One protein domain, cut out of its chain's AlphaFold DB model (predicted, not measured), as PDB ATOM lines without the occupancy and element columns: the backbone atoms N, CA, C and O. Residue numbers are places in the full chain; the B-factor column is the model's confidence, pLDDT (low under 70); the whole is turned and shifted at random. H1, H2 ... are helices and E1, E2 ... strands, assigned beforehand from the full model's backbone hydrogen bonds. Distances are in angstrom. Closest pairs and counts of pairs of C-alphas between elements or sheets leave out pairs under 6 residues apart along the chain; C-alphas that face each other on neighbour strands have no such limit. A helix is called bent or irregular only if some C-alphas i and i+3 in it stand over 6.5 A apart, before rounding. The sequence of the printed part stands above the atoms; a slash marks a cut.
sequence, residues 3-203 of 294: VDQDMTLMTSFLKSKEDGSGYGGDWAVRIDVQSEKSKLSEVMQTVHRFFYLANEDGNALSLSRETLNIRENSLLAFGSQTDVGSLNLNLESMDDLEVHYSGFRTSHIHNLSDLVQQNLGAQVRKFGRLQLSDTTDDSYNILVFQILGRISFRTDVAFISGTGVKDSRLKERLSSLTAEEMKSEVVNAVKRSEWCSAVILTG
ATOM      1  N   VAL A   3      30.112 -34.596 -32.747       83.06
ATOM      2  CA  VAL A   3      29.222 -35.646 -32.243       83.06
ATOM      3  C   VAL A   3      29.443 -35.728 -30.742       83.06
ATOM      4  O   VAL A   3      30.563 -35.983 -30.303       83.06
ATOM      5  N   ASP A   4      28.392 -35.473 -29.974       78.19
ATOM      6  CA  ASP A   4      28.403 -35.503 -28.517       78.19
ATOM      7  C   ASP A   4      27.231 -36.351 -28.021       78.19
ATOM      8  O   ASP A   4      26.073 -35.937 -28.086       78.19
ATOM      9  N   GLN A   5      27.550 -37.563 -27.562       79.19
ATOM     10  CA  GLN A   5      26.599 -38.561 -27.064       79.19
ATOM     11  C   GLN A   5      25.428 -38.813 -28.031       79.19
ATOM     12  O   GLN A   5      25.576 -39.551 -29.003       79.19
ATOM     13  N   ASP A   6      24.275 -38.205 -27.760       77.06
ATOM     14  CA  ASP A   6      23.027 -38.395 -28.500       77.06
ATOM     15  C   ASP A   6      22.694 -37.205 -29.410       77.06
ATOM     16  O   ASP A   6      21.589 -37.109 -29.953       77.06
ATOM     17  N   MET A   7      23.649 -36.293 -29.591       81.94
ATOM     18  CA  MET A   7      23.507 -35.080 -30.372       81.94
ATOM     19  C   MET A   7      24.616 -34.949 -31.415       81.94
ATOM     20  O   MET A   7      25.806 -35.080 -31.134       81.94
ATOM     21  N   THR A   8      24.212 -34.556 -32.617       84.81
ATOM     22  CA  THR A   8      25.114 -34.096 -33.667       84.81
ATOM     23  C   THR A   8      24.943 -32.593 -33.840       84.81
ATOM     24  O   THR A   8      23.860 -32.112 -34.166       84.81
ATOM     25  N   LEU A   9      26.024 -31.845 -33.633       84.75
ATOM     26  CA  LEU A   9      26.115 -30.421 -33.921       84.75
ATOM     27  C   LEU A   9      26.862 -30.211 -35.239       84.75
ATOM     28  O   LEU A   9      28.025 -30.596 -35.401       84.75
ATOM     29  N   MET A  10      26.213 -29.540 -36.178       84.06
ATOM     30  CA  MET A  10      26.818 -29.125 -37.432       84.06
ATOM     31  C   MET A  10      26.848 -27.601 -37.508       84.06
ATOM     32  O   MET A  10      25.850 -26.929 -37.274       84.06
ATOM     33  N   THR A  11      28.022 -27.069 -37.828       83.06
ATOM     34  CA  THR A  11      28.252 -25.639 -38.024       83.06
ATOM     35  C   THR A  11      28.721 -25.415 -39.451       83.06
ATOM     36  O   THR A  11      29.652 -26.087 -39.902       83.06
ATOM     37  N   SER A  12      28.117 -24.467 -40.152       78.25
ATOM     38  CA  SER A  12      28.570 -24.023 -41.475       78.25
ATOM     39  C   SER A  12      28.763 -22.519 -41.478       78.25
ATOM     40  O   SER A  12      28.018 -21.808 -40.807       78.25
ATOM     41  N   PHE A  13      29.756 -22.050 -42.227       80.38
ATOM     42  CA  PHE A  13      30.158 -20.650 -42.258       80.38
ATOM     43  C   PHE A  13      30.078 -20.127 -43.691       80.38
ATOM     44  O   PHE A  13      30.613 -20.732 -44.618       80.38
ATOM     45  N   LEU A  14      29.411 -18.998 -43.867       79.88
ATOM     46  CA  LEU A  14      29.289 -18.291 -45.133       79.88
ATOM     47  C   LEU A  14      29.885 -16.905 -44.951       79.88
ATOM     48  O   LEU A  14      29.631 -16.253 -43.942       79.88
ATOM     49  N   LYS A  15      30.662 -16.444 -45.926       80.06
ATOM     50  CA  LYS A  15      31.159 -15.071 -45.961       80.06
ATOM     51  C   LYS A  15      30.912 -14.474 -47.336       80.06
ATOM     52  O   LYS A  15      31.246 -15.092 -48.345       80.06
ATOM     53  N   SER A  16      30.372 -13.264 -47.350       79.25
ATOM     54  CA  SER A  16      30.069 -12.503 -48.557       79.25
ATOM     55  C   SER A  16      30.714 -11.124 -48.483       79.25
ATOM     56  O   SER A  16      30.927 -10.564 -47.407       79.25
ATOM     57  N   LYS A  17      31.070 -10.561 -49.636       79.44
ATOM     58  CA  LYS A  17      31.525  -9.171 -49.732       79.44
ATOM     59  C   LYS A  17      30.771  -8.484 -50.853       79.44
ATOM     60  O   LYS A  17      31.138  -8.589 -52.020       79.44
ATOM     61  N   GLU A  18      29.741  -7.756 -50.457       75.31
ATOM     62  CA  GLU A  18      28.882  -6.983 -51.346       75.31
ATOM     63  C   GLU A  18      29.159  -5.484 -51.217       75.31
ATOM     64  O   GLU A  18      29.814  -5.027 -50.272       75.31
ATOM     65  N   ASP A  19      28.632  -4.699 -52.154       77.44
ATOM     66  CA  ASP A  19      28.675  -3.244 -52.059       77.44
ATOM     67  C   ASP A  19      28.085  -2.790 -50.714       77.44
ATOM     68  O   ASP A  19      27.028  -3.257 -50.286       77.44
ATOM     69  N   GLY A  20      28.752  -1.845 -50.051       78.69
ATOM     70  CA  GLY A  20      28.351  -1.362 -48.725       78.69
ATOM     71  C   GLY A  20      28.842  -2.215 -47.550       78.69
ATOM     72  O   GLY A  20      28.678  -1.782 -46.411       78.69
ATOM     73  N   SER A  21      29.474  -3.366 -47.800       80.44
ATOM     74  CA  SER A  21      30.151  -4.137 -46.751       80.44
ATOM     75  C   SER A  21      31.427  -3.442 -46.278       80.44
ATOM     76  O   SER A  21      32.124  -2.783 -47.057       80.44
ATOM     77  N   GLY A  22      31.765  -3.621 -45.001       80.75
ATOM     78  CA  GLY A  22      33.023  -3.163 -44.418       80.75
ATOM     79  C   GLY A  22      34.246  -3.922 -44.952       80.75
ATOM     80  O   GLY A  22      34.152  -4.801 -45.817       80.75
ATOM     81  N   TYR A  23      35.429  -3.601 -44.416       77.31
ATOM     82  CA  TYR A  23      36.715  -4.162 -44.863       77.31
ATOM     83  C   TYR A  23      36.715  -5.704 -44.886       77.31
ATOM     84  O   TYR A  23      37.205  -6.313 -45.845       77.31
ATOM     85  N   GLY A  24      36.062  -6.316 -43.894       78.44
ATOM     86  CA  GLY A  24      35.952  -7.761 -43.714       78.44
ATOM     87  C   GLY A  24      34.797  -8.455 -44.437       78.44
ATOM     88  O   GLY A  24      34.818  -9.678 -44.466       78.44
ATOM     89  N   GLY A  25      33.849  -7.739 -45.046       85.31
ATOM     90  CA  GLY A  25      32.628  -8.358 -45.576       85.31
ATOM     91  C   GLY A  25      31.644  -8.789 -44.482       85.31
ATOM     92  O   GLY A  25      31.877  -8.586 -43.290       85.31
ATOM     93  N   ASP A  26      30.550  -9.398 -44.910       86.75
ATOM     94  CA  ASP A  26      29.533  -9.982 -44.043       86.75
ATOM     95  C   ASP A  26      29.770 -11.472 -43.874       86.75
ATOM     96  O   ASP A  26      30.401 -12.118 -44.715       86.75
ATOM     97  N   TRP A  27      29.246 -12.039 -42.797       88.19
ATOM     98  CA  TRP A  27      29.317 -13.475 -42.583       88.19
ATOM     99  C   TRP A  27      28.105 -14.005 -41.836       88.19
ATOM    100  O   TRP A  27      27.448 -13.282 -41.095       88.19
ATOM    101  N   ALA A  28      27.828 -15.291 -42.006       87.94
ATOM    102  CA  ALA A  28      26.825 -16.006 -41.240       87.94
ATOM    103  C   ALA A  28      27.343 -17.375 -40.802       87.94
ATOM    104  O   ALA A  28      28.069 -18.059 -41.526       87.94
ATOM    105  N   VAL A  29      26.950 -17.770 -39.597       87.50
ATOM    106  CA  VAL A  29      27.165 -19.101 -39.040       87.50
ATOM    107  C   VAL A  29      25.806 -19.763 -38.899       87.50
ATOM    108  O   VAL A  29      24.974 -19.302 -38.125       87.50
ATOM    109  N   ARG A  30      25.603 -20.879 -39.593       86.88
ATOM    110  CA  ARG A  30      24.438 -21.745 -39.388       86.88
ATOM    111  C   ARG A  30      24.782 -22.858 -38.426       86.88
ATOM    112  O   ARG A  30      25.809 -23.522 -38.581       86.88
ATOM    113  N   ILE A  31      23.894 -23.070 -37.470       86.94
ATOM    114  CA  ILE A  31      23.983 -24.058 -36.405       86.94
ATOM    115  C   ILE A  31      22.810 -25.007 -36.593       86.94
ATOM    116  O   ILE A  31      21.654 -24.597 -36.539       86.94
ATOM    117  N   ASP A  32      23.115 -26.273 -36.825       86.44
ATOM    118  CA  ASP A  32      22.134 -27.335 -36.999       86.44
ATOM    119  C   ASP A  32      22.371 -28.375 -35.902       86.44
ATOM    120  O   ASP A  32      23.477 -28.907 -35.757       86.44
ATOM    121  N   VAL A  33      21.358 -28.593 -35.068       86.62
ATOM    122  CA  VAL A  33      21.423 -29.506 -33.930       86.62
ATOM    123  C   VAL A  33      20.468 -30.653 -34.179       86.62
ATOM    124  O   VAL A  33      19.259 -30.462 -34.132       86.62
ATOM    125  N   GLN A  34      21.006 -31.851 -34.378       85.56
ATOM    126  CA  GLN A  34      20.239 -33.065 -34.648       85.56
ATOM    127  C   GLN A  34      20.449 -34.092 -33.542       85.56
ATOM    128  O   GLN A  34      21.428 -34.034 -32.801       85.56
ATOM    129  N   SER A  35      19.539 -35.056 -33.448       80.88
ATOM    130  CA  SER A  35      19.671 -36.214 -32.566       80.88
ATOM    131  C   SER A  35      19.196 -37.475 -33.277       80.88
ATOM    132  O   SER A  35      18.356 -37.420 -34.183       80.88
ATOM    133  N   GLU A  36      19.743 -38.620 -32.879       70.69
ATOM    134  CA  GLU A  36      19.280 -39.914 -33.365       70.69
ATOM    135  C   GLU A  36      17.856 -40.176 -32.859       70.69
ATOM    136  O   GLU A  36      17.615 -40.370 -31.667       70.69
ATOM    137  N   LYS A  37      16.895 -40.224 -33.791       61.38
ATOM    138  CA  LYS A  37      15.460 -40.424 -33.508       61.38
ATOM    139  C   LYS A  37      15.149 -41.644 -32.627       61.38
ATOM    140  O   LYS A  37      14.082 -41.686 -32.029       61.38
ATOM    141  N   SER A  38      16.039 -42.634 -32.565       54.78
ATOM    142  CA  SER A  38      15.873 -43.869 -31.790       54.78
ATOM    143  C   SER A  38      16.155 -43.726 -30.290       54.78
ATOM    144  O   SER A  38      15.791 -44.626 -29.538       54.78
ATOM    145  N   LYS A  39      16.788 -42.631 -29.843       55.41
ATOM    146  CA  LYS A  39      17.223 -42.442 -28.445       55.41
ATOM    147  C   LYS A  39      16.505 -41.323 -27.695       55.41
ATOM    148  O   LYS A  39      16.767 -41.116 -26.512       55.41
ATOM    149  N   LEU A  40      15.601 -40.602 -28.355       56.81
ATOM    150  CA  LEU A  40      14.866 -39.527 -27.702       56.81
ATOM    151  C   LEU A  40      13.867 -40.134 -26.703       56.81
ATOM    152  O   LEU A  40      12.818 -40.646 -27.092       56.81
ATOM    153  N   SER A  41      14.186 -40.095 -25.408       55.88
ATOM    154  CA  SER A  41      13.170 -40.278 -24.366       55.88
ATOM    155  C   SER A  41      12.076 -39.214 -24.530       55.88
ATOM    156  O   SER A  41      12.373 -38.123 -25.010       55.88
ATOM    157  N   GLU A  42      10.845 -39.471 -24.076       54.22
ATOM    158  CA  GLU A  42       9.731 -38.496 -24.109       54.22
ATOM    159  C   GLU A  42      10.061 -37.132 -23.455       54.22
ATOM    160  O   GLU A  42       9.360 -36.143 -23.677       54.22
ATOM    161  N   VAL A  43      11.153 -37.044 -22.689       56.97
ATOM    162  CA  VAL A  43      11.720 -35.783 -22.209       56.97
ATOM    163  C   VAL A  43      12.434 -35.075 -23.364       56.97
ATOM    164  O   VAL A  43      13.568 -35.398 -23.714       56.97
ATOM    165  N   MET A  44      11.762 -34.082 -23.948       58.50
ATOM    166  CA  MET A  44      12.356 -33.150 -24.908       58.50
ATOM    167  C   MET A  44      13.593 -32.498 -24.279       58.50
ATOM    168  O   MET A  44      13.469 -31.661 -23.386       58.50
ATOM    169  N   GLN A  45      14.790 -32.889 -24.713       73.00
ATOM    170  CA  GLN A  45      16.017 -32.277 -24.214       73.00
ATOM    171  C   GLN A  45      16.137 -30.855 -24.782       73.00
ATOM    172  O   GLN A  45      16.070 -30.641 -25.998       73.00
ATOM    173  N   THR A  46      16.289 -29.881 -23.887       82.06
ATOM    174  CA  THR A  46      16.639 -28.503 -24.236       82.06
ATOM    175  C   THR A  46      18.148 -28.402 -24.374       82.06
ATOM    176  O   THR A  46      18.903 -28.869 -23.522       82.06
ATOM    177  N   VAL A  47      18.593 -27.775 -25.451       86.25
ATOM    178  CA  VAL A  47      20.004 -27.552 -25.742       86.25
ATOM    179  C   VAL A  47      20.337 -26.114 -25.423       86.25
ATOM    180  O   VAL A  47      19.673 -25.209 -25.917       86.25
ATOM    181  N   HIS A  48      21.400 -25.912 -24.655       90.12
ATOM    182  CA  HIS A  48      21.944 -24.590 -24.381       90.12
ATOM    183  C   HIS A  48      23.157 -24.358 -25.283       90.12
ATOM    184  O   HIS A  48      24.136 -25.109 -25.231       90.12
ATOM    185  N   ARG A  49      23.103 -23.328 -26.123       90.19
ATOM    186  CA  ARG A  49      24.229 -22.869 -26.942       90.19
ATOM    187  C   ARG A  49      24.655 -21.489 -26.503       90.19
ATOM    188  O   ARG A  49      23.806 -20.670 -26.190       90.19
ATOM    189  N   PHE A  50      25.955 -21.233 -26.518       92.12
ATOM    190  CA  PHE A  50      26.502 -19.937 -26.146       92.12
ATOM    191  C   PHE A  50      27.222 -19.323 -27.343       92.12
ATOM    192  O   PHE A  50      28.078 -19.966 -27.947       92.12
ATOM    193  N   PHE A  51      26.872 -18.083 -27.664       91.62
ATOM    194  CA  PHE A  51      27.538 -17.241 -28.652       91.62
ATOM    195  C   PHE A  51      28.035 -15.992 -27.959       91.62
ATOM    196  O   PHE A  51      27.353 -15.477 -27.080       91.62
ATOM    197  N   TYR A  52      29.203 -15.488 -28.336       92.50
ATOM    198  CA  TYR A  52      29.689 -14.239 -27.772       92.50
ATOM    199  C   TYR A  52      30.198 -13.293 -28.849       92.50
ATOM    200  O   TYR A  52      30.700 -13.712 -29.891       92.50
ATOM    201  N   LEU A  53      30.059 -12.004 -28.568       91.00
ATOM    202  CA  LEU A  53      30.642 -10.905 -29.316       91.00
ATOM    203  C   LEU A  53      31.537 -10.133 -28.354       91.00
ATOM    204  O   LEU A  53      31.069  -9.685 -27.308       91.00
ATOM    205  N   ALA A  54      32.811  -9.988 -28.697       90.00
ATOM    206  CA  ALA A  54      33.777  -9.257 -27.894       90.00
ATOM    207  C   ALA A  54      34.387  -8.122 -28.715       90.00
ATOM    208  O   ALA A  54      34.781  -8.315 -29.863       90.00
ATOM    209  N   ASN A  55      34.474  -6.946 -28.106       87.38
ATOM    210  CA  ASN A  55      35.287  -5.847 -28.585       87.38
ATOM    211  C   ASN A  55      36.610  -5.861 -27.810       87.38
ATOM    212  O   ASN A  55      36.660  -5.484 -26.633       87.38
ATOM    213  N   GLU A  56      37.665  -6.351 -28.462       81.94
ATOM    214  CA  GLU A  56      38.979  -6.542 -27.838       81.94
ATOM    215  C   GLU A  56      39.672  -5.216 -27.494       81.94
ATOM    216  O   GLU A  56      40.414  -5.164 -26.516       81.94
ATOM    217  N   ASP A  57      39.333  -4.118 -28.184       82.06
ATOM    218  CA  ASP A  57      39.810  -2.765 -27.847       82.06
ATOM    219  C   ASP A  57      39.213  -2.248 -26.526       82.06
ATOM    220  O   ASP A  57      39.559  -1.171 -26.039       82.06
ATOM    221  N   GLY A  58      38.265  -2.987 -25.945       81.62
ATOM    222  CA  GLY A  58      37.589  -2.612 -24.712       81.62
ATOM    223  C   GLY A  58      36.554  -1.505 -24.903       81.62
ATOM    224  O   GLY A  58      36.096  -0.931 -23.911       81.62
ATOM    225  N   ASN A  59      36.163  -1.197 -26.141       84.06
ATOM    226  CA  ASN A  59      35.064  -0.272 -26.409       84.06
ATOM    227  C   ASN A  59      33.720  -0.915 -26.039       84.06
ATOM    228  O   ASN A  59      33.536  -2.128 -26.160       84.06
ATOM    229  N   ALA A  60      32.780  -0.095 -25.566       85.94
ATOM    230  CA  ALA A  60      31.466  -0.581 -25.168       85.94
ATOM    231  C   ALA A  60      30.668  -1.080 -26.385       85.94
ATOM    232  O   ALA A  60      30.661  -0.441 -27.441       85.94
ATOM    233  N   LEU A  61      29.988  -2.211 -26.219       85.50
ATOM    234  CA  LEU A  61      29.034  -2.746 -27.188       85.50
ATOM    235  C   LEU A  61      27.617  -2.250 -26.876       85.50
ATOM    236  O   LEU A  61      27.322  -1.866 -25.743       85.50
ATOM    237  N   SER A  62      26.731  -2.297 -27.874       87.06
ATOM    238  CA  SER A  62      25.312  -1.985 -27.699       87.06
ATOM    239  C   SER A  62      24.447  -3.222 -27.931       87.06
ATOM    240  O   SER A  62      24.533  -3.889 -28.962       87.06
ATOM    241  N   LEU A  63      23.586  -3.510 -26.961       84.81
ATOM    242  CA  LEU A  63      22.576  -4.558 -27.009       84.81
ATOM    243  C   LEU A  63      21.273  -3.991 -27.577       84.81
ATOM    244  O   LEU A  63      20.780  -2.959 -27.114       84.81
ATOM    245  N   SER A  64      20.676  -4.704 -28.525       80.75
ATOM    246  CA  SER A  64      19.328  -4.408 -28.999       80.75
ATOM    247  C   SER A  64      18.303  -5.069 -28.074       80.75
ATOM    248  O   SER A  64      18.243  -6.291 -27.966       80.75
ATOM    249  N   ARG A  65      17.507  -4.257 -27.362       64.44
ATOM    250  CA  ARG A  65      16.469  -4.741 -26.426       64.44
ATOM    251  C   ARG A  65      15.080  -4.868 -27.062       64.44
ATOM    252  O   ARG A  65      14.178  -5.399 -26.425       64.44
ATOM    253  N   GLU A  66      14.890  -4.369 -28.284       54.59
ATOM    254  CA  GLU A  66      13.553  -4.165 -28.864       54.59
ATOM    255  C   GLU A  66      12.986  -5.382 -29.627       54.59
ATOM    256  O   GLU A  66      11.811  -5.367 -29.980       54.59
ATOM    257  N   THR A  67      13.748  -6.465 -29.850       49.62
ATOM    258  CA  THR A  67      13.331  -7.584 -30.737       49.62
ATOM    259  C   THR A  67      13.750  -8.991 -30.264       49.62
ATOM    260  O   THR A  67      14.134  -9.836 -31.068       49.62
ATOM    261  N   LEU A  68      13.630  -9.309 -28.967       52.47
ATOM    262  CA  LEU A  68      13.890 -10.676 -28.454       52.47
ATOM    263  C   LEU A  68      12.717 -11.670 -28.642       52.47
ATOM    264  O   LEU A  68      12.818 -12.820 -28.226       52.47
ATOM    265  N   ASN A  69      11.614 -11.266 -29.284       46.72
ATOM    266  CA  ASN A  69      10.578 -12.202 -29.738       46.72
ATOM    267  C   ASN A  69      11.011 -12.804 -31.087       46.72
ATOM    268  O   ASN A  69      10.771 -12.205 -32.135       46.72
ATOM    269  N   ILE A  70      11.659 -13.972 -31.046       53.94
ATOM    270  CA  ILE A  70      12.360 -14.649 -32.161       53.94
ATOM    271  C   ILE A  70      11.369 -15.327 -33.120       53.94
ATOM    272  O   ILE A  70      11.458 -16.511 -33.420       53.94
ATOM    273  N   ARG A  71      10.358 -14.590 -33.589       46.41
ATOM    274  CA  ARG A  71       9.506 -15.067 -34.686       46.41
ATOM    275  C   ARG A  71       9.962 -14.562 -36.051       46.41
ATOM    276  O   ARG A  71       9.689 -15.249 -37.024       46.41
ATOM    277  N   GLU A  72      10.692 -13.443 -36.125       52.56
ATOM    278  CA  GLU A  72      11.293 -12.904 -37.358       52.56
ATOM    279  C   GLU A  72      12.526 -12.040 -37.003       52.56
ATOM    280  O   GLU A  72      12.415 -11.136 -36.182       52.56
ATOM    281  N   ASN A  73      13.687 -12.336 -37.603       59.12
ATOM    282  CA  ASN A  73      14.960 -11.585 -37.603       59.12
ATOM    283  C   ASN A  73      15.236 -10.696 -36.375       59.12
ATOM    284  O   ASN A  73      14.955  -9.494 -36.376       59.12
ATOM    285  N   SER A  74      15.871 -11.272 -35.354       74.69
ATOM    286  CA  SER A  74      16.190 -10.569 -34.111       74.69
ATOM    287  C   SER A  74      17.567  -9.917 -34.186       74.69
ATOM    288  O   SER A  74      18.591 -10.602 -34.207       74.69
ATOM    289  N   LEU A  75      17.611  -8.583 -34.169       82.44
ATOM    290  CA  LEU A  75      18.857  -7.854 -33.944       82.44
ATOM    291  C   LEU A  75      19.306  -8.117 -32.502       82.44
ATOM    292  O   LEU A  75      18.615  -7.725 -31.563       82.44
ATOM    293  N   LEU A  76      20.457  -8.770 -32.330       86.31
ATOM    294  CA  LEU A  76      21.037  -9.093 -31.026       86.31
ATOM    295  C   LEU A  76      21.915  -7.952 -30.508       86.31
ATOM    296  O   LEU A  76      21.745  -7.468 -29.389       86.31
ATOM    297  N   ALA A  77      22.864  -7.509 -31.327       88.12
ATOM    298  CA  ALA A  77      23.841  -6.497 -30.952       88.12
ATOM    299  C   ALA A  77      24.185  -5.609 -32.140       88.12
ATOM    300  O   ALA A  77      24.118  -6.028 -33.293       88.12
ATOM    301  N   PHE A  78      24.602  -4.387 -31.847       86.25
ATOM    302  CA  PHE A  78      25.113  -3.460 -32.840       86.25
ATOM    303  C   PHE A  78      26.250  -2.631 -32.249       86.25
ATOM    304  O   PHE A  78      26.437  -2.547 -31.033       86.25
ATOM    305  N   GLY A  79      27.045  -2.025 -33.114       81.19
ATOM    306  CA  GLY A  79      28.180  -1.227 -32.683       81.19
ATOM    307  C   GLY A  79      28.880  -0.546 -33.841       81.19
ATOM    308  O   GLY A  79      28.418  -0.570 -34.980       81.19
ATOM    309  N   SER A  80      30.012   0.070 -33.537       80.25
ATOM    310  CA  SER A  80      30.905   0.621 -34.544       80.25
ATOM    311  C   SER A  80      32.342   0.507 -34.062       80.25
ATOM    312  O   SER A  80      32.632   0.835 -32.914       80.25
ATOM    313  N   GLN A  81      33.235   0.079 -34.946       77.94
ATOM    314  CA  GLN A  81      34.678   0.023 -34.707       77.94
ATOM    315  C   GLN A  81      35.406   0.799 -35.807       77.94
ATOM    316  O   GLN A  81      34.879   0.939 -36.910       77.94
ATOM    317  N   THR A  82      36.601   1.317 -35.526       75.38
ATOM    318  CA  THR A  82      37.388   2.103 -36.495       75.38
ATOM    319  C   THR A  82      37.714   1.313 -37.758       75.38
ATOM    320  O   THR A  82      37.656   1.862 -38.857       75.38
ATOM    321  N   ASP A  83      37.979   0.017 -37.603       71.44
ATOM    322  CA  ASP A  83      38.554  -0.809 -38.666       71.44
ATOM    323  C   ASP A  83      37.475  -1.556 -39.469       71.44
ATOM    324  O   ASP A  83      37.625  -1.809 -40.667       71.44
ATOM    325  N   VAL A  84      36.356  -1.886 -38.816       74.81
ATOM    326  CA  VAL A  84      35.230  -2.633 -39.409       74.81
ATOM    327  C   VAL A  84      34.072  -1.709 -39.813       74.81
ATOM    328  O   VAL A  84      33.295  -2.040 -40.710       74.81
ATOM    329  N   GLY A  85      33.979  -0.524 -39.206       78.69
ATOM    330  CA  GLY A  85      32.839   0.379 -39.330       78.69
ATOM    331  C   GLY A  85      31.663  -0.056 -38.455       78.69
ATOM    332  O   GLY A  85      31.842  -0.748 -37.450       78.69
ATOM    333  N   SER A  86      30.454   0.368 -38.827       83.69
ATOM    334  CA  SER A  86      29.221  -0.081 -38.173       83.69
ATOM    335  C   SER A  86      29.043  -1.593 -38.322       83.69
ATOM    336  O   SER A  86      29.377  -2.156 -39.366       83.69
ATOM    337  N   LEU A  87      28.507  -2.237 -37.288       86.00
ATOM    338  CA  LEU A  87      28.244  -3.671 -37.263       86.00
ATOM    339  C   LEU A  87      26.867  -3.970 -36.679       86.00
ATOM    340  O   LEU A  87      26.442  -3.295 -35.742       86.00
ATOM    341  N   ASN A  88      26.221  -5.010 -37.207       87.75
ATOM    342  CA  ASN A  88      24.973  -5.581 -36.707       87.75
ATOM    343  C   ASN A  88      25.109  -7.103 -36.605       87.75
ATOM    344  O   ASN A  88      25.475  -7.755 -37.581       87.75
ATOM    345  N   LEU A  89      24.762  -7.661 -35.450       89.62
ATOM    346  CA  LEU A  89      24.669  -9.094 -35.202       89.62
ATOM    347  C   LEU A  89      23.194  -9.479 -35.098       89.62
ATOM    348  O   LEU A  89      22.480  -8.954 -34.247       89.62
ATOM    349  N   ASN A  90      22.751 -10.400 -35.942       88.56
ATOM    350  CA  ASN A  90      21.368 -10.846 -36.038       88.56
ATOM    351  C   ASN A  90      21.278 -12.348 -35.771       88.56
ATOM    352  O   ASN A  90      22.196 -13.099 -36.105       88.56
ATOM    353  N   LEU A  91      20.155 -12.766 -35.199       88.06
ATOM    354  CA  LEU A  91      19.765 -14.160 -35.053       88.06
ATOM    355  C   LEU A  91      18.510 -14.417 -35.880       88.06
ATOM    356  O   LEU A  91      17.505 -13.718 -35.731       88.06
ATOM    357  N   GLU A  92      18.567 -15.441 -36.718       86.06
ATOM    358  CA  GLU A  92      17.438 -15.911 -37.506       86.06
ATOM    359  C   GLU A  92      17.174 -17.388 -37.205       86.06
ATOM    360  O   GLU A  92      18.085 -18.212 -37.101       86.06
ATOM    361  N   SER A  93      15.907 -17.726 -36.994       83.44
ATOM    362  CA  SER A  93      15.465 -19.084 -36.698       83.44
ATOM    363  C   SER A  93      14.023 -19.252 -37.148       83.44
ATOM    364  O   SER A  93      13.211 -18.346 -36.977       83.44
ATOM    365  N   MET A  94      13.712 -20.425 -37.699       75.12
ATOM    366  CA  MET A  94      12.330 -20.857 -37.949       75.12
ATOM    367  C   MET A  94      11.749 -21.615 -36.748       75.12
ATOM    368  O   MET A  94      10.537 -21.800 -36.655       75.12
ATOM    369  N   ASP A  95      12.621 -22.073 -35.849       82.00
ATOM    370  CA  ASP A  95      12.262 -22.762 -34.619       82.00
ATOM    371  C   ASP A  95      12.025 -21.759 -33.484       82.00
ATOM    372  O   ASP A  95      12.639 -20.689 -33.449       82.00
ATOM    373  N   ASP A  96      11.163 -22.134 -32.538       80.62
ATOM    374  CA  ASP A  96      10.894 -21.362 -31.322       80.62
ATOM    375  C   ASP A  96      12.093 -21.481 -30.370       80.62
ATOM    376  O   ASP A  96      12.286 -22.512 -29.713       80.62
ATOM    377  N   LEU A  97      12.941 -20.450 -30.366       86.12
ATOM    378  CA  LEU A  97      14.138 -20.362 -29.536       86.12
ATOM    379  C   LEU A  97      13.939 -19.331 -28.431       86.12
ATOM    380  O   LEU A  97      13.356 -18.272 -28.650       86.12
ATOM    381  N   GLU A  98      14.490 -19.616 -27.258       88.44
ATOM    382  CA  GLU A  98      14.600 -18.660 -26.157       88.44
ATOM    383  C   GLU A  98      16.041 -18.149 -26.092       88.44
ATOM    384  O   GLU A  98      16.991 -18.923 -26.214       88.44
ATOM    385  N   VAL A  99      16.223 -16.836 -25.937       89.50
ATOM    386  CA  VAL A  99      17.552 -16.221 -25.864       89.50
ATOM    387  C   VAL A  99      17.684 -15.432 -24.578       89.50
ATOM    388  O   VAL A  99      16.940 -14.483 -24.346       89.50
ATOM    389  N   HIS A 100      18.689 -15.795 -23.789       92.38
ATOM    390  CA  HIS A 100      19.153 -15.009 -22.654       92.38
ATOM    391  C   HIS A 100      20.500 -14.376 -22.963       92.38
ATOM    392  O   HIS A 100      21.225 -14.833 -23.849       92.38
ATOM    393  N   TYR A 101      20.877 -13.341 -22.226       93.69
ATOM    394  CA  TYR A 101      22.155 -12.671 -22.437       93.69
ATOM    395  C   TYR A 101      22.848 -12.261 -21.140       93.69
ATOM    396  O   TYR A 101      22.261 -12.183 -20.060       93.69
ATOM    397  N   SER A 102      24.144 -11.989 -21.234       94.81
ATOM    398  CA  SER A 102      24.911 -11.311 -20.194       94.81
ATOM    399  C   SER A 102      26.009 -10.458 -20.812       94.81
ATOM    400  O   SER A 102      26.781 -10.929 -21.648       94.81
ATOM    401  N   GLY A 103      26.064  -9.190 -20.411       94.50
ATOM    402  CA  GLY A 103      27.134  -8.270 -20.783       94.50
ATOM    403  C   GLY A 103      28.205  -8.227 -19.704       94.50
ATOM    404  O   GLY A 103      27.880  -7.947 -18.554       94.50
ATOM    405  N   PHE A 104      29.460  -8.465 -20.075       93.56
ATOM    406  CA  PHE A 104      30.603  -8.459 -19.165       93.56
ATOM    407  C   PHE A 104      31.593  -7.350 -19.521       93.56
ATOM    408  O   PHE A 104      31.871  -7.090 -20.699       93.56
ATOM    409  N   ARG A 105      32.178  -6.729 -18.494       93.19
ATOM    410  CA  ARG A 105      33.334  -5.837 -18.631       93.19
ATOM    411  C   ARG A 105      34.612  -6.570 -18.225       93.19
ATOM    412  O   ARG A 105      34.836  -6.824 -17.047       93.19
ATOM    413  N   THR A 106      35.494  -6.874 -19.178       88.94
ATOM    414  CA  THR A 106      36.803  -7.482 -18.871       88.94
ATOM    415  C   THR A 106      37.843  -7.212 -19.955       88.94
ATOM    416  O   THR A 106      37.538  -7.201 -21.144       88.94
ATOM    417  N   SER A 107      39.098  -7.034 -19.541       85.62
ATOM    418  CA  SER A 107      40.269  -7.017 -20.429       85.62
ATOM    419  C   SER A 107      40.853  -8.416 -20.676       85.62
ATOM    420  O   SER A 107      41.790  -8.567 -21.449       85.62
ATOM    421  N   HIS A 108      40.333  -9.448 -20.002       83.19
ATOM    422  CA  HIS A 108      40.881 -10.806 -19.985       83.19
ATOM    423  C   HIS A 108      39.887 -11.801 -20.598       83.19
ATOM    424  O   HIS A 108      39.224 -12.555 -19.886       83.19
ATOM    425  N   ILE A 109      39.785 -11.808 -21.930       82.75
ATOM    426  CA  ILE A 109      38.819 -12.644 -22.672       82.75
ATOM    427  C   ILE A 109      39.053 -14.146 -22.437       82.75
ATOM    428  O   ILE A 109      38.107 -14.927 -22.440       82.75
ATOM    429  N   HIS A 110      40.291 -14.554 -22.144       83.06
ATOM    430  CA  HIS A 110      40.631 -15.954 -21.864       83.06
ATOM    431  C   HIS A 110      39.872 -16.557 -20.664       83.06
ATOM    432  O   HIS A 110      39.704 -17.771 -20.615       83.06
ATOM    433  N   ASN A 111      39.358 -15.730 -19.742       86.69
ATOM    434  CA  ASN A 111      38.573 -16.173 -18.581       86.69
ATOM    435  C   ASN A 111      37.051 -16.102 -18.808       86.69
ATOM    436  O   ASN A 111      36.277 -16.178 -17.853       86.69
ATOM    437  N   LEU A 112      36.584 -15.930 -20.051       90.44
ATOM    438  CA  LEU A 112      35.156 -15.769 -20.339       90.44
ATOM    439  C   LEU A 112      34.319 -16.967 -19.864       90.44
ATOM    440  O   LEU A 112      33.219 -16.775 -19.349       90.44
ATOM    441  N   SER A 113      34.843 -18.191 -19.977       91.75
ATOM    442  CA  SER A 113      34.161 -19.394 -19.486       91.75
ATOM    443  C   SER A 113      33.878 -19.330 -17.985       91.75
ATOM    444  O   SER A 113      32.768 -19.658 -17.572       91.75
ATOM    445  N   ASP A 114      34.830 -18.845 -17.185       93.56
ATOM    446  CA  ASP A 114      34.659 -18.708 -15.736       93.56
ATOM    447  C   ASP A 114      33.591 -17.662 -15.404       93.56
ATOM    448  O   ASP A 114      32.734 -17.901 -14.552       93.56
ATOM    449  N   LEU A 115      33.586 -16.527 -16.114       93.94
ATOM    450  CA  LEU A 115      32.574 -15.476 -15.944       93.94
ATOM    451  C   LEU A 115      31.164 -15.990 -16.261       93.94
ATOM    452  O   LEU A 115      30.225 -15.760 -15.495       93.94
ATOM    453  N   VAL A 116      31.018 -16.738 -17.356       95.25
ATOM    454  CA  VAL A 116      29.742 -17.344 -17.756       95.25
ATOM    455  C   VAL A 116      29.290 -18.389 -16.734       95.25
ATOM    456  O   VAL A 116      28.132 -18.373 -16.316       95.25
ATOM    457  N   GLN A 117      30.185 -19.262 -16.268       96.12
ATOM    458  CA  GLN A 117      29.859 -20.271 -15.254       96.12
ATOM    459  C   GLN A 117      29.465 -19.646 -13.911       96.12
ATOM    460  O   GLN A 117      28.524 -20.119 -13.271       96.12
ATOM    461  N   GLN A 118      30.136 -18.573 -13.485       95.69
ATOM    462  CA  GLN A 118      29.776 -17.836 -12.273       95.69
ATOM    463  C   GLN A 118      28.385 -17.204 -12.389       95.69
ATOM    464  O   GLN A 118      27.585 -17.322 -11.457       95.69
ATOM    465  N   ASN A 119      28.075 -16.593 -13.537       96.25
ATOM    466  CA  ASN A 119      26.754 -16.031 -13.813       96.25
ATOM    467  C   ASN A 119      25.664 -17.117 -13.749       96.25
ATOM    468  O   ASN A 119      24.727 -16.998 -12.955       96.25
ATOM    469  N   LEU A 120      25.841 -18.221 -14.483       96.56
ATOM    470  CA  LEU A 120      24.918 -19.362 -14.482       96.56
ATOM    471  C   LEU A 120      24.747 -19.959 -13.079       96.56
ATOM    472  O   LEU A 120      23.630 -20.223 -12.641       96.56
ATOM    473  N   GLY A 121      25.841 -20.136 -12.335       96.56
ATOM    474  CA  GLY A 121      25.811 -20.657 -10.970       96.56
ATOM    475  C   GLY A 121      25.016 -19.763 -10.016       96.56
ATOM    476  O   GLY A 121      24.269 -20.268  -9.174       96.56
ATOM    477  N   ALA A 122      25.125 -18.439 -10.156       96.12
ATOM    478  CA  ALA A 122      24.319 -17.493  -9.392       96.12
ATOM    479  C   ALA A 122      22.826 -17.585  -9.758       96.12
ATOM    480  O   ALA A 122      21.982 -17.591  -8.860       96.12
ATOM    481  N   GLN A 123      22.499 -17.717 -11.047       96.38
ATOM    482  CA  GLN A 123      21.120 -17.865 -11.533       96.38
ATOM    483  C   GLN A 123      20.477 -19.171 -11.051       96.38
ATOM    484  O   GLN A 123      19.359 -19.150 -10.531       96.38
ATOM    485  N   VAL A 124      21.211 -20.286 -11.080       95.69
ATOM    486  CA  VAL A 124      20.749 -21.571 -10.531       95.69
ATOM    487  C   VAL A 124      20.496 -21.465  -9.028       95.69
ATOM    488  O   VAL A 124      19.445 -21.887  -8.555       95.69
ATOM    489  N   ARG A 125      21.412 -20.862  -8.261       96.50
ATOM    490  CA  ARG A 125      21.247 -20.714  -6.802       96.50
ATOM    491  C   ARG A 125      20.075 -19.812  -6.422       96.50
ATOM    492  O   ARG A 125      19.430 -20.058  -5.409       96.50
ATOM    493  N   LYS A 126      19.826 -18.755  -7.200       95.69
ATOM    494  CA  LYS A 126      18.817 -17.736  -6.884       95.69
ATOM    495  C   LYS A 126      17.427 -18.081  -7.414       95.69
ATOM    496  O   LYS A 126      16.442 -17.798  -6.740       95.69
ATOM    497  N   PHE A 127      17.347 -18.671  -8.604       94.56
ATOM    498  CA  PHE A 127      16.090 -18.883  -9.326       94.56
ATOM    499  C   PHE A 127      15.842 -20.342  -9.725       94.56
ATOM    500  O   PHE A 127      14.763 -20.653 -10.222       94.56
ATOM    501  N   GLY A 128      16.811 -21.243  -9.526       92.62
ATOM    502  CA  GLY A 128      16.688 -22.653  -9.907       92.62
ATOM    503  C   GLY A 128      16.720 -22.899 -11.416       92.62
ATOM    504  O   GLY A 128      16.276 -23.953 -11.862       92.62
ATOM    505  N   ARG A 129      17.210 -21.938 -12.213       89.88
ATOM    506  CA  ARG A 129      17.226 -22.011 -13.683       89.88
ATOM    507  C   ARG A 129      18.645 -21.885 -14.227       89.88
ATOM    508  O   ARG A 129      19.400 -21.023 -13.782       89.88
ATOM    509  N   LEU A 130      18.988 -22.727 -15.201       93.12
ATOM    510  CA  LEU A 130      20.267 -22.678 -15.916       93.12
ATOM    511  C   LEU A 130      20.175 -21.703 -17.098       93.12
ATOM    512  O   LEU A 130      20.211 -22.100 -18.263       93.12
ATOM    513  N   GLN A 131      20.019 -20.422 -16.783       94.56
ATOM    514  CA  GLN A 131      19.943 -19.348 -17.767       94.56
ATOM    515  C   GLN A 131      20.889 -18.201 -17.414       94.56
ATOM    516  O   GLN A 131      21.228 -18.036 -16.243       94.56
ATOM    517  N   LEU A 132      21.320 -17.427 -18.408       95.19
ATOM    518  CA  LEU A 132      22.021 -16.164 -18.192       95.19
ATOM    519  C   LEU A 132      21.096 -15.146 -17.513       95.19
ATOM    520  O   LEU A 132      19.874 -15.278 -17.512       95.19
ATOM    521  N   SER A 133      21.700 -14.136 -16.892       94.25
ATOM    522  CA  SER A 133      20.990 -13.216 -16.001       94.25
ATOM    523  C   SER A 133      20.120 -12.162 -16.682       94.25
ATOM    524  O   SER A 133      19.394 -11.469 -15.974       94.25
ATOM    525  N   ASP A 134      20.215 -12.002 -18.002       93.06
ATOM    526  CA  ASP A 134      19.602 -10.906 -18.763       93.06
ATOM    527  C   ASP A 134      20.003  -9.520 -18.226       93.06
ATOM    528  O   ASP A 134      19.212  -8.577 -18.161       93.06
ATOM    529  N   THR A 135      21.270  -9.397 -17.817       92.38
ATOM    530  CA  THR A 135      21.860  -8.158 -17.292       92.38
ATOM    531  C   THR A 135      23.179  -7.826 -17.971       92.38
ATOM    532  O   THR A 135      23.842  -8.683 -18.550       92.38
ATOM    533  N   THR A 136      23.600  -6.572 -17.859       92.81
ATOM    534  CA  THR A 136      24.882  -6.098 -18.383       92.81
ATOM    535  C   THR A 136      25.645  -5.348 -17.305       92.81
ATOM    536  O   THR A 136      25.039  -4.545 -16.596       92.81
ATOM    537  N   ASP A 137      26.956  -5.554 -17.232       92.19
ATOM    538  CA  ASP A 137      27.866  -4.651 -16.525       92.19
ATOM    539  C   ASP A 137      27.862  -3.256 -17.170       92.19
ATOM    540  O   ASP A 137      27.507  -3.098 -18.341       92.19
ATOM    541  N   ASP A 138      28.314  -2.238 -16.443       89.44
ATOM    542  CA  ASP A 138      28.515  -0.910 -17.022       89.44
ATOM    543  C   ASP A 138      29.608  -0.949 -18.105       89.44
ATOM    544  O   ASP A 138      30.698  -1.495 -17.911       89.44
ATOM    545  N   SER A 139      29.317  -0.358 -19.269       87.62
ATOM    546  CA  SER A 139      30.242  -0.284 -20.413       87.62
ATOM    547  C   SER A 139      30.835  -1.638 -20.843       87.62
ATOM    548  O   SER A 139      32.008  -1.717 -21.225       87.62
ATOM    549  N   TYR A 140      30.037  -2.707 -20.784       90.56
ATOM    550  CA  TYR A 140      30.423  -4.048 -21.227       90.56
ATOM    551  C   TYR A 140      31.046  -4.040 -22.632       90.56
ATOM    552  O   TYR A 140      30.530  -3.438 -23.575       90.56
ATOM    553  N   ASN A 141      32.175  -4.728 -22.764       90.88
ATOM    554  CA  ASN A 141      32.871  -4.936 -24.033       90.88
ATOM    555  C   ASN A 141      32.703  -6.371 -24.549       90.88
ATOM    556  O   ASN A 141      33.151  -6.677 -25.648       90.88
ATOM    557  N   ILE A 142      32.046  -7.245 -23.779       92.81
ATOM    558  CA  ILE A 142      31.683  -8.600 -24.191       92.81
ATOM    559  C   ILE A 142      30.185  -8.798 -23.976       92.81
ATOM    560  O   ILE A 142      29.670  -8.517 -22.898       92.81
ATOM    561  N   LEU A 143      29.497  -9.312 -24.988       93.06
ATOM    562  CA  LEU A 143      28.127  -9.807 -24.903       93.06
ATOM    563  C   LEU A 143      28.137 -11.313 -25.103       93.06
ATOM    564  O   LEU A 143      28.646 -11.789 -26.112       93.06
ATOM    565  N   VAL A 144      27.552 -12.051 -24.167       94.69
ATOM    566  CA  VAL A 144      27.302 -13.486 -24.297       94.69
ATOM    567  C   VAL A 144      25.805 -13.698 -24.437       94.69
ATOM    568  O   VAL A 144      25.031 -13.183 -23.637       94.69
ATOM    569  N   PHE A 145      25.412 -14.476 -25.432       92.81
ATOM    570  CA  PHE A 145      24.054 -14.909 -25.709       92.81
ATOM    571  C   PHE A 145      23.956 -16.402 -25.443       92.81
ATOM    572  O   PHE A 145      24.787 -17.177 -25.912       92.81
ATOM    573  N   GLN A 146      22.931 -16.808 -24.715       92.94
ATOM    574  CA  GLN A 146      22.554 -18.190 -24.516       92.94
ATOM    575  C   GLN A 146      21.289 -18.458 -25.321       92.94
ATOM    576  O   GLN A 146      20.248 -17.886 -25.028       92.94
ATOM    577  N   ILE A 147      21.388 -19.334 -26.310       89.69
ATOM    578  CA  ILE A 147      20.294 -19.753 -27.179       89.69
ATOM    579  C   ILE A 147      19.809 -21.116 -26.689       89.69
ATOM    580  O   ILE A 147      20.593 -22.070 -26.613       89.69
ATOM    581  N   LEU A 148      18.532 -21.197 -26.339       89.31
ATOM    582  CA  LEU A 148      17.850 -22.389 -25.871       89.31
ATOM    583  C   LEU A 148      16.886 -22.857 -26.954       89.31
ATOM    584  O   LEU A 148      16.042 -22.097 -27.420       89.31
ATOM    585  N   GLY A 149      17.006 -24.122 -27.335       86.25
ATOM    586  CA  GLY A 149      16.140 -24.744 -28.329       86.25
ATOM    587  C   GLY A 149      15.879 -26.203 -27.997       86.25
ATOM    588  O   GLY A 149      16.701 -26.876 -27.370       86.25
ATOM    589  N   ARG A 150      14.724 -26.710 -28.423       86.69
ATOM    590  CA  ARG A 150      14.428 -28.149 -28.381       86.69
ATOM    591  C   ARG A 150      15.298 -28.862 -29.413       86.69
ATOM    592  O   ARG A 150      15.444 -28.359 -30.519       86.69
ATOM    593  N   ILE A 151      15.861 -30.023 -29.066       82.44
ATOM    594  CA  ILE A 151      16.664 -30.837 -29.997       82.44
ATOM    595  C   ILE A 151      15.953 -31.024 -31.350       82.44
ATOM    596  O   ILE A 151      14.753 -31.291 -31.389       82.44
ATOM    597  N   SER A 152      16.734 -31.001 -32.438       84.69
ATOM    598  CA  SER A 152      16.284 -30.914 -33.841       84.69
ATOM    599  C   SER A 152      15.879 -29.502 -34.263       84.69
ATOM    600  O   SER A 152      14.805 -29.324 -34.826       84.69
ATOM    601  N   PHE A 153      16.749 -28.518 -34.007       86.00
ATOM    602  CA  PHE A 153      16.546 -27.126 -34.422       86.00
ATOM    603  C   PHE A 153      17.688 -26.611 -35.300       86.00
ATOM    604  O   PHE A 153      18.813 -27.130 -35.269       86.00
ATOM    605  N   ARG A 154      17.399 -25.549 -36.050       87.06
ATOM    606  CA  ARG A 154      18.358 -24.830 -36.885       87.06
ATOM    607  C   ARG A 154      18.245 -23.326 -36.673       87.06
ATOM    608  O   ARG A 154      17.159 -22.763 -36.723       87.06
ATOM    609  N   THR A 155      19.392 -22.671 -36.539       87.75
ATOM    610  CA  THR A 155      19.465 -21.212 -36.418       87.75
ATOM    611  C   THR A 155      20.703 -20.642 -37.090       87.75
ATOM    612  O   THR A 155      21.740 -21.308 -37.156       87.75
ATOM    613  N   ASP A 156      20.588 -19.405 -37.561       88.25
ATOM    614  CA  ASP A 156      21.636 -18.663 -38.239       88.25
ATOM    615  C   ASP A 156      22.003 -17.417 -37.430       88.25
ATOM    616  O   ASP A 156      21.148 -16.620 -37.048       88.25
ATOM    617  N   VAL A 157      23.299 -17.239 -37.183       90.12
ATOM    618  CA  VAL A 157      23.876 -16.035 -36.582       90.12
ATOM    619  C   VAL A 157      24.580 -15.263 -37.686       90.12
ATOM    620  O   VAL A 157      25.584 -15.734 -38.218       90.12
ATOM    621  N   ALA A 158      24.068 -14.086 -38.031       90.00
ATOM    622  CA  ALA A 158      24.561 -13.279 -39.139       90.00
ATOM    623  C   ALA A 158      25.166 -11.960 -38.661       90.00
ATOM    624  O   ALA A 158      24.572 -11.222 -37.875       90.00
ATOM    625  N   PHE A 159      26.338 -11.639 -39.185       90.75
ATOM    626  CA  PHE A 159      27.057 -10.401 -38.959       90.75
ATOM    627  C   PHE A 159      27.105  -9.585 -40.241       90.75
ATOM    628  O   PHE A 159      27.644 -10.024 -41.260       90.75
ATOM    629  N   ILE A 160      26.584  -8.368 -40.156       88.44
ATOM    630  CA  ILE A 160      26.573  -7.400 -41.246       88.44
ATOM    631  C   ILE A 160      27.510  -6.253 -40.884       88.44
ATOM    632  O   ILE A 160      27.358  -5.634 -39.831       88.44
ATOM    633  N   SER A 161      28.460  -5.960 -41.768       88.38
ATOM    634  CA  SER A 161      29.443  -4.882 -41.620       88.38
ATOM    635  C   SER A 161      29.131  -3.685 -42.524       88.38
ATOM    636  O   SER A 161      28.491  -3.824 -43.567       88.38
ATOM    637  N   GLY A 162      29.643  -2.502 -42.187       77.69
ATOM    638  CA  GLY A 162      29.548  -1.315 -43.043       77.69
ATOM    639  C   GLY A 162      28.309  -0.439 -42.799       77.69
ATOM    640  O   GLY A 162      27.335  -0.827 -42.161       77.69
ATOM    641  N   THR A 163      28.407   0.815 -43.245       58.16
ATOM    642  CA  THR A 163      27.689   1.988 -42.717       58.16
ATOM    643  C   THR A 163      26.265   2.199 -43.249       58.16
ATOM    644  O   THR A 163      25.998   2.051 -44.438       58.16
ATOM    645  N   GLY A 164      25.371   2.682 -42.368       58.62
ATOM    646  CA  GLY A 164      24.247   3.577 -42.711       58.62
ATOM    647  C   GLY A 164      23.230   3.052 -43.726       58.62
ATOM    648  O   GLY A 164      22.668   3.816 -44.514       58.62
ATOM    649  N   VAL A 165      23.033   1.743 -43.759       51.97
ATOM    650  CA  VAL A 165      22.199   1.083 -44.754       51.97
ATOM    651  C   VAL A 165      20.726   1.269 -44.378       51.97
ATOM    652  O   VAL A 165      20.328   0.932 -43.269       51.97
ATOM    653  N   LYS A 166      19.908   1.808 -45.297       59.19
ATOM    654  CA  LYS A 166      18.440   1.805 -45.153       59.19
ATOM    655  C   LYS A 166      17.982   0.385 -44.809       59.19
ATOM    656  O   LYS A 166      18.454  -0.546 -45.460       59.19
ATOM    657  N   ASP A 167      17.031   0.228 -43.889       66.06
ATOM    658  CA  ASP A 167      16.538  -1.083 -43.427       66.06
ATOM    659  C   ASP A 167      16.281  -2.088 -44.562       66.06
ATOM    660  O   ASP A 167      16.543  -3.278 -44.410       66.06
ATOM    661  N   SER A 168      15.833  -1.616 -45.730       68.06
ATOM    662  CA  SER A 168      15.603  -2.450 -46.913       68.06
ATOM    663  C   SER A 168      16.850  -3.199 -47.400       68.06
ATOM    664  O   SER A 168      16.758  -4.383 -47.703       68.06
ATOM    665  N   ARG A 169      18.020  -2.549 -47.443       78.19
ATOM    666  CA  ARG A 169      19.272  -3.170 -47.908       78.19
ATOM    667  C   ARG A 169      19.961  -3.977 -46.802       78.19
ATOM    668  O   ARG A 169      20.703  -4.902 -47.108       78.19
ATOM    669  N   LEU A 170      19.694  -3.679 -45.524       78.56
ATOM    670  CA  LEU A 170      20.089  -4.567 -44.422       78.56
ATOM    671  C   LEU A 170      19.327  -5.887 -44.499       78.56
ATOM    672  O   LEU A 170      19.941  -6.941 -44.405       78.56
ATOM    673  N   LYS A 171      18.006  -5.827 -44.710       79.69
ATOM    674  CA  LYS A 171      17.165  -7.020 -44.863       79.69
ATOM    675  C   LYS A 171      17.563  -7.858 -46.073       79.69
ATOM    676  O   LYS A 171      17.621  -9.070 -45.943       79.69
ATOM    677  N   GLU A 172      17.875  -7.225 -47.201       81.19
ATOM    678  CA  GLU A 172      18.359  -7.911 -48.407       81.19
ATOM    679  C   GLU A 172      19.661  -8.684 -48.140       81.19
ATOM    680  O   GLU A 172      19.701  -9.895 -48.343       81.19
ATOM    681  N   ARG A 173      20.682  -8.019 -47.584       82.44
ATOM    682  CA  ARG A 173      21.973  -8.647 -47.233       82.44
ATOM    683  C   ARG A 173      21.847  -9.714 -46.153       82.44
ATOM    684  O   ARG A 173      22.546 -10.715 -46.174       82.44
ATOM    685  N   LEU A 174      20.957  -9.500 -45.186       83.56
ATOM    686  CA  LEU A 174      20.661 -10.510 -44.181       83.56
ATOM    687  C   LEU A 174      20.039 -11.736 -44.852       83.56
ATOM    688  O   LEU A 174      20.551 -12.834 -44.681       83.56
ATOM    689  N   SER A 175      19.022 -11.534 -45.694       81.31
ATOM    690  CA  SER A 175      18.363 -12.624 -46.409       81.31
ATOM    691  C   SER A 175      19.303 -13.377 -47.351       81.31
ATOM    692  O   SER A 175      19.220 -14.598 -47.400       81.31
ATOM    693  N   SER A 176      20.249 -12.716 -48.028       78.81
ATOM    694  CA  SER A 176      21.228 -13.419 -48.872       78.81
ATOM    695  C   SER A 176      22.172 -14.317 -48.059       78.81
ATOM    696  O   SER A 176      22.678 -15.314 -48.573       78.81
ATOM    697  N   LEU A 177      22.374 -14.020 -46.771       77.88
ATOM    698  CA  LEU A 177      23.206 -14.815 -45.865       77.88
ATOM    699  C   LEU A 177      22.440 -15.927 -45.132       77.88
ATOM    700  O   LEU A 177      23.043 -16.947 -44.797       77.88
ATOM    701  N   THR A 178      21.148 -15.738 -44.853       74.00
ATOM    702  CA  THR A 178      20.351 -16.618 -43.975       74.00
ATOM    703  C   THR A 178      19.246 -17.398 -44.694       74.00
ATOM    704  O   THR A 178      18.840 -18.463 -44.221       74.00
ATOM    705  N   ALA A 179      18.775 -16.955 -45.867       64.69
ATOM    706  CA  ALA A 179      17.631 -17.563 -46.547       64.69
ATOM    707  C   ALA A 179      17.880 -19.016 -47.003       64.69
ATOM    708  O   ALA A 179      18.968 -19.596 -46.895       64.69
ATOM    709  N   GLU A 180      16.843 -19.624 -47.594       58.25
ATOM    710  CA  GLU A 180      16.948 -20.905 -48.301       58.25
ATOM    711  C   GLU A 180      18.034 -20.920 -49.388       58.25
ATOM    712  O   GLU A 180      18.401 -21.997 -49.836       58.25
ATOM    713  N   GLU A 181      18.611 -19.787 -49.780       49.12
ATOM    714  CA  GLU A 181      19.800 -19.730 -50.635       49.12
ATOM    715  C   GLU A 181      21.043 -20.292 -49.947       49.12
ATOM    716  O   GLU A 181      21.772 -21.057 -50.566       49.12
ATOM    717  N   MET A 182      21.211 -20.113 -48.633       48.75
ATOM    718  CA  MET A 182      22.209 -20.886 -47.899       48.75
ATOM    719  C   MET A 182      21.854 -22.382 -47.943       48.75
ATOM    720  O   MET A 182      22.752 -23.216 -47.974       48.75
ATOM    721  N   LYS A 183      20.563 -22.768 -48.006       49.81
ATOM    722  CA  LYS A 183      20.211 -24.162 -48.335       49.81
ATOM    723  C   LYS A 183      20.595 -24.470 -49.778       49.81
ATOM    724  O   LYS A 183      21.240 -25.470 -49.954       49.81
ATOM    725  N   SER A 184      20.271 -23.700 -50.809       45.41
ATOM    726  CA  SER A 184      20.572 -24.079 -52.195       45.41
ATOM    727  C   SER A 184      22.074 -24.070 -52.488       45.41
ATOM    728  O   SER A 184      22.539 -24.982 -53.148       45.41
ATOM    729  N   GLU A 185      22.872 -23.157 -51.948       50.16
ATOM    730  CA  GLU A 185      24.324 -23.111 -52.129       50.16
ATOM    731  C   GLU A 185      25.051 -24.142 -51.266       50.16
ATOM    732  O   GLU A 185      25.868 -24.886 -51.804       50.16
ATOM    733  N   VAL A 186      24.708 -24.289 -49.975       49.75
ATOM    734  CA  VAL A 186      25.272 -25.360 -49.127       49.75
ATOM    735  C   VAL A 186      24.764 -26.722 -49.573       49.75
ATOM    736  O   VAL A 186      25.556 -27.639 -49.697       49.75
ATOM    737  N   VAL A 187      23.480 -26.891 -49.885       43.19
ATOM    738  CA  VAL A 187      22.913 -28.155 -50.392       43.19
ATOM    739  C   VAL A 187      23.378 -28.431 -51.816       43.19
ATOM    740  O   VAL A 187      23.580 -29.595 -52.110       43.19
ATOM    741  N   ASN A 188      23.616 -27.458 -52.702       41.47
ATOM    742  CA  ASN A 188      24.240 -27.734 -54.005       41.47
ATOM    743  C   ASN A 188      25.740 -28.024 -53.867       41.47
ATOM    744  O   ASN A 188      26.247 -28.839 -54.635       41.47
ATOM    745  N   ALA A 189      26.441 -27.419 -52.903       47.44
ATOM    746  CA  ALA A 189      27.823 -27.768 -52.568       47.44
ATOM    747  C   ALA A 189      27.911 -29.172 -51.941       47.44
ATOM    748  O   ALA A 189      28.769 -29.960 -52.313       47.44
ATOM    749  N   VAL A 190      26.970 -29.531 -51.064       42.41
ATOM    750  CA  VAL A 190      26.897 -30.828 -50.372       42.41
ATOM    751  C   VAL A 190      26.332 -31.938 -51.278       42.41
ATOM    752  O   VAL A 190      26.859 -33.046 -51.272       42.41
ATOM    753  N   LYS A 191      25.306 -31.674 -52.109       36.31
ATOM    754  CA  LYS A 191      24.705 -32.651 -53.054       36.31
ATOM    755  C   LYS A 191      25.607 -32.986 -54.234       36.31
ATOM    756  O   LYS A 191      25.446 -34.061 -54.799       36.31
ATOM    757  N   ARG A 192      26.549 -32.112 -54.606       44.06
ATOM    758  CA  ARG A 192      27.584 -32.435 -55.604       44.06
ATOM    759  C   ARG A 192      28.622 -33.439 -55.098       44.06
ATOM    760  O   ARG A 192      29.502 -33.794 -55.869       44.06
ATOM    761  N   SER A 193      28.456 -33.941 -53.868       40.06
ATOM    762  CA  SER A 193      29.434 -34.684 -53.078       40.06
ATOM    763  C   SER A 193      30.640 -33.810 -52.696       40.06
ATOM    764  O   SER A 193      31.111 -33.010 -53.494       40.06
ATOM    765  N   GLU A 194      31.126 -33.983 -51.459       40.28
ATOM    766  CA  GLU A 194      32.491 -33.622 -51.023       40.28
ATOM    767  C   GLU A 194      32.783 -32.246 -50.376       40.28
ATOM    768  O   GLU A 194      33.837 -31.663 -50.622       40.28
ATOM    769  N   TRP A 195      31.958 -31.770 -49.434       42.53
ATOM    770  CA  TRP A 195      32.388 -30.716 -48.491       42.53
ATOM    771  C   TRP A 195      31.950 -31.045 -47.056       42.53
ATOM    772  O   TRP A 195      30.811 -30.788 -46.676       42.53
ATOM    773  N   CYS A 196      32.843 -31.614 -46.235       35.09
ATOM    774  CA  CYS A 196      32.551 -31.932 -44.822       35.09
ATOM    775  C   CYS A 196      32.539 -30.713 -43.878       35.09
ATOM    776  O   CYS A 196      32.172 -30.856 -42.714       35.09
ATOM    777  N   SER A 197      32.865 -29.520 -44.375       38.88
ATOM    778  CA  SER A 197      32.649 -28.235 -43.702       38.88
ATOM    779  C   SER A 197      32.547 -27.170 -44.791       38.88
ATOM    780  O   SER A 197      33.565 -26.732 -45.322       38.88
ATOM    781  N   ALA A 198      31.334 -26.806 -45.202       41.47
ATOM    782  CA  ALA A 198      31.144 -25.788 -46.229       41.47
ATOM    783  C   ALA A 198      31.505 -24.406 -45.651       41.47
ATOM    784  O   ALA A 198      30.713 -23.806 -44.926       41.47
ATOM    785  N   VAL A 199      32.725 -23.940 -45.941       44.12
ATOM    786  CA  VAL A 199      33.056 -22.512 -45.984       44.12
ATOM    787  C   VAL A 199      32.725 -22.060 -47.397       44.12
ATOM    788  O   VAL A 199      33.486 -22.320 -48.328       44.12
ATOM    789  N   ILE A 200      31.558 -21.451 -47.580       45.16
ATOM    790  CA  ILE A 200      31.185 -20.868 -48.869       45.16
ATOM    791  C   ILE A 200      31.608 -19.402 -48.825       45.16
ATOM    792  O   ILE A 200      31.213 -18.653 -47.937       45.16
ATOM    793  N   LEU A 201      32.478 -19.009 -49.752       43.00
ATOM    794  CA  LEU A 201      32.854 -17.616 -49.971       43.00
ATOM    795  C   LEU A 201      32.099 -17.145 -51.216       43.00
ATOM    796  O   LEU A 201      32.579 -17.325 -52.336       43.00
ATOM    797  N   THR A 202      30.896 -16.600 -51.043       39.94
ATOM    798  CA  THR A 202      30.136 -15.998 -52.144       39.94
ATOM    799  C   THR A 202      30.563 -14.549 -52.310       39.94
ATOM    800  O   THR A 202      30.008 -13.608 -51.764       39.94
ATOM    801  N   GLY A 203      31.632 -14.357 -53.072       37.56
ATOM    802  CA  GLY A 203      32.076 -13.038 -53.498       37.56
ATOM    803  C   GLY A 203      32.638 -13.145 -54.902       37.56
ATOM    804  O   GLY A 203      33.579 -13.902 -55.136       37.56
TER     805      GLY A 203
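AT A GLANCE: This is residues 3 to 203 of the 294 residues of the protein "Glyco_hydro_63N domain-containing protein" of Camellia sinensis (UniProt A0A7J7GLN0). Two twisted sheets lie partly face to face as a sandwich, a larger one of six strands and a smaller one of three, with helices on both outsides. H2 and H3 follow one another over the outside of the larger sheet, and H1 covers the outside of the smaller one. The printed part has 201 residues with three named helices and nine named strands, in the order E1 E2 E3 E4 E5 E6 H1 E7 E8 H2 H3 E9; the larger sheet runs E4 E5 E8 E2 E1 E9 and is mixed, the smaller runs E3 E7 E6 and is antiparallel. The class is mixed, helices and strands, and the whole is compact, with a radius of gyration of the C-alphas of 17.7 A and spans of 49 by 47 by 30 A.

HOW THE PARTS SIT: E1, residues 7 to 16, and E2, residues 26 to 35, form an antiparallel hairpin, with N 10 and O 32 2.8 A apart, within hydrogen-bond range. E3, residues 46 to 54, is an edge strand of the smaller sheet. E4, residues 74 to 81, and E5, residues 85 to 93, form a hairpin in the larger sheet, with N 76 and O 89 2.8 A apart. E6, residues 98 to 104, is the other edge strand of the smaller sheet. H1, residues 109 to 127, is on that sheet at a height of 8.6 A, over E6 only just, with 3 of its C-alphas falling on that strand. E7, residues 142 to 150, is the inner strand, antiparallel to both neighbours: N 49 and O 147 are 2.9 A apart towards E3, and N 100 and O 146 2.9 A towards E6. H1 is also over E7, slantwise at 55 degrees on the local plane; their closest C-alphas, those of Val 116 and Val 144, are 8.0 A apart. E8, residues 153 to 161, is an inner strand of the larger sheet, antiparallel to E5, with N 90 and O 158 2.8 A apart, and to E2, with N 29 and O 157 2.8 A apart. The two sheets form a sandwich, two sheets face to face: the facing parts are 9.7 A centre to centre, with best planes 31 degrees apart. H2, residues 167 to 178, is on the larger sheet at a height of 9.2 A, slantwise to E8 at 45 degrees on the local plane; the closest C-alphas of these two are those of Asp 156 and Thr 178, 6.2 A apart. H3, residues 180 to 191, is on the same face at a height of 10.1 A. H2 and H3 are close but not clearly touching, with the C-alphas of Ser 176 and Met 182 closest at 7.6 A. E9, residues 199 to 202, is parallel to E1, with N 15 and O 200 3.0 A apart. E8, H2, H3 and E9 make a split strand-helix-strand unit, two strands running the same way with E2 and E1 between them, and its crossover is left-handed. Every O i to N i+4 pair is within hydrogen-bond range in H2 and H3; in H1 it is 13 of 15.

IN THESE COORDINATES: E1 begins at C-alpha 7, (23.507, -35.080, -30.372), and is 29.7 A long; E2 is 30.3 A long. H1 is 27.1 A long, from C-alpha 109 at (38.819, -12.644, -22.672), and is irregular, with C-alphas 110 and 113 7.7 A apart. E9 ends at C-alpha 202, (30.136, -15.998, -52.144).

THE WHOLE: The C-alphas of Lys 126 and Arg 192 are the two farthest apart, at 51.6 A. The printed part has no cut. The links E3 to E4 and H1 to E7 are long, of 19 and 14 residues. The mean pLDDT of the printed part is 77.6; it is under 70 at residues 37 to 44, 65 to 73, 163 to 168 and 179 to 203.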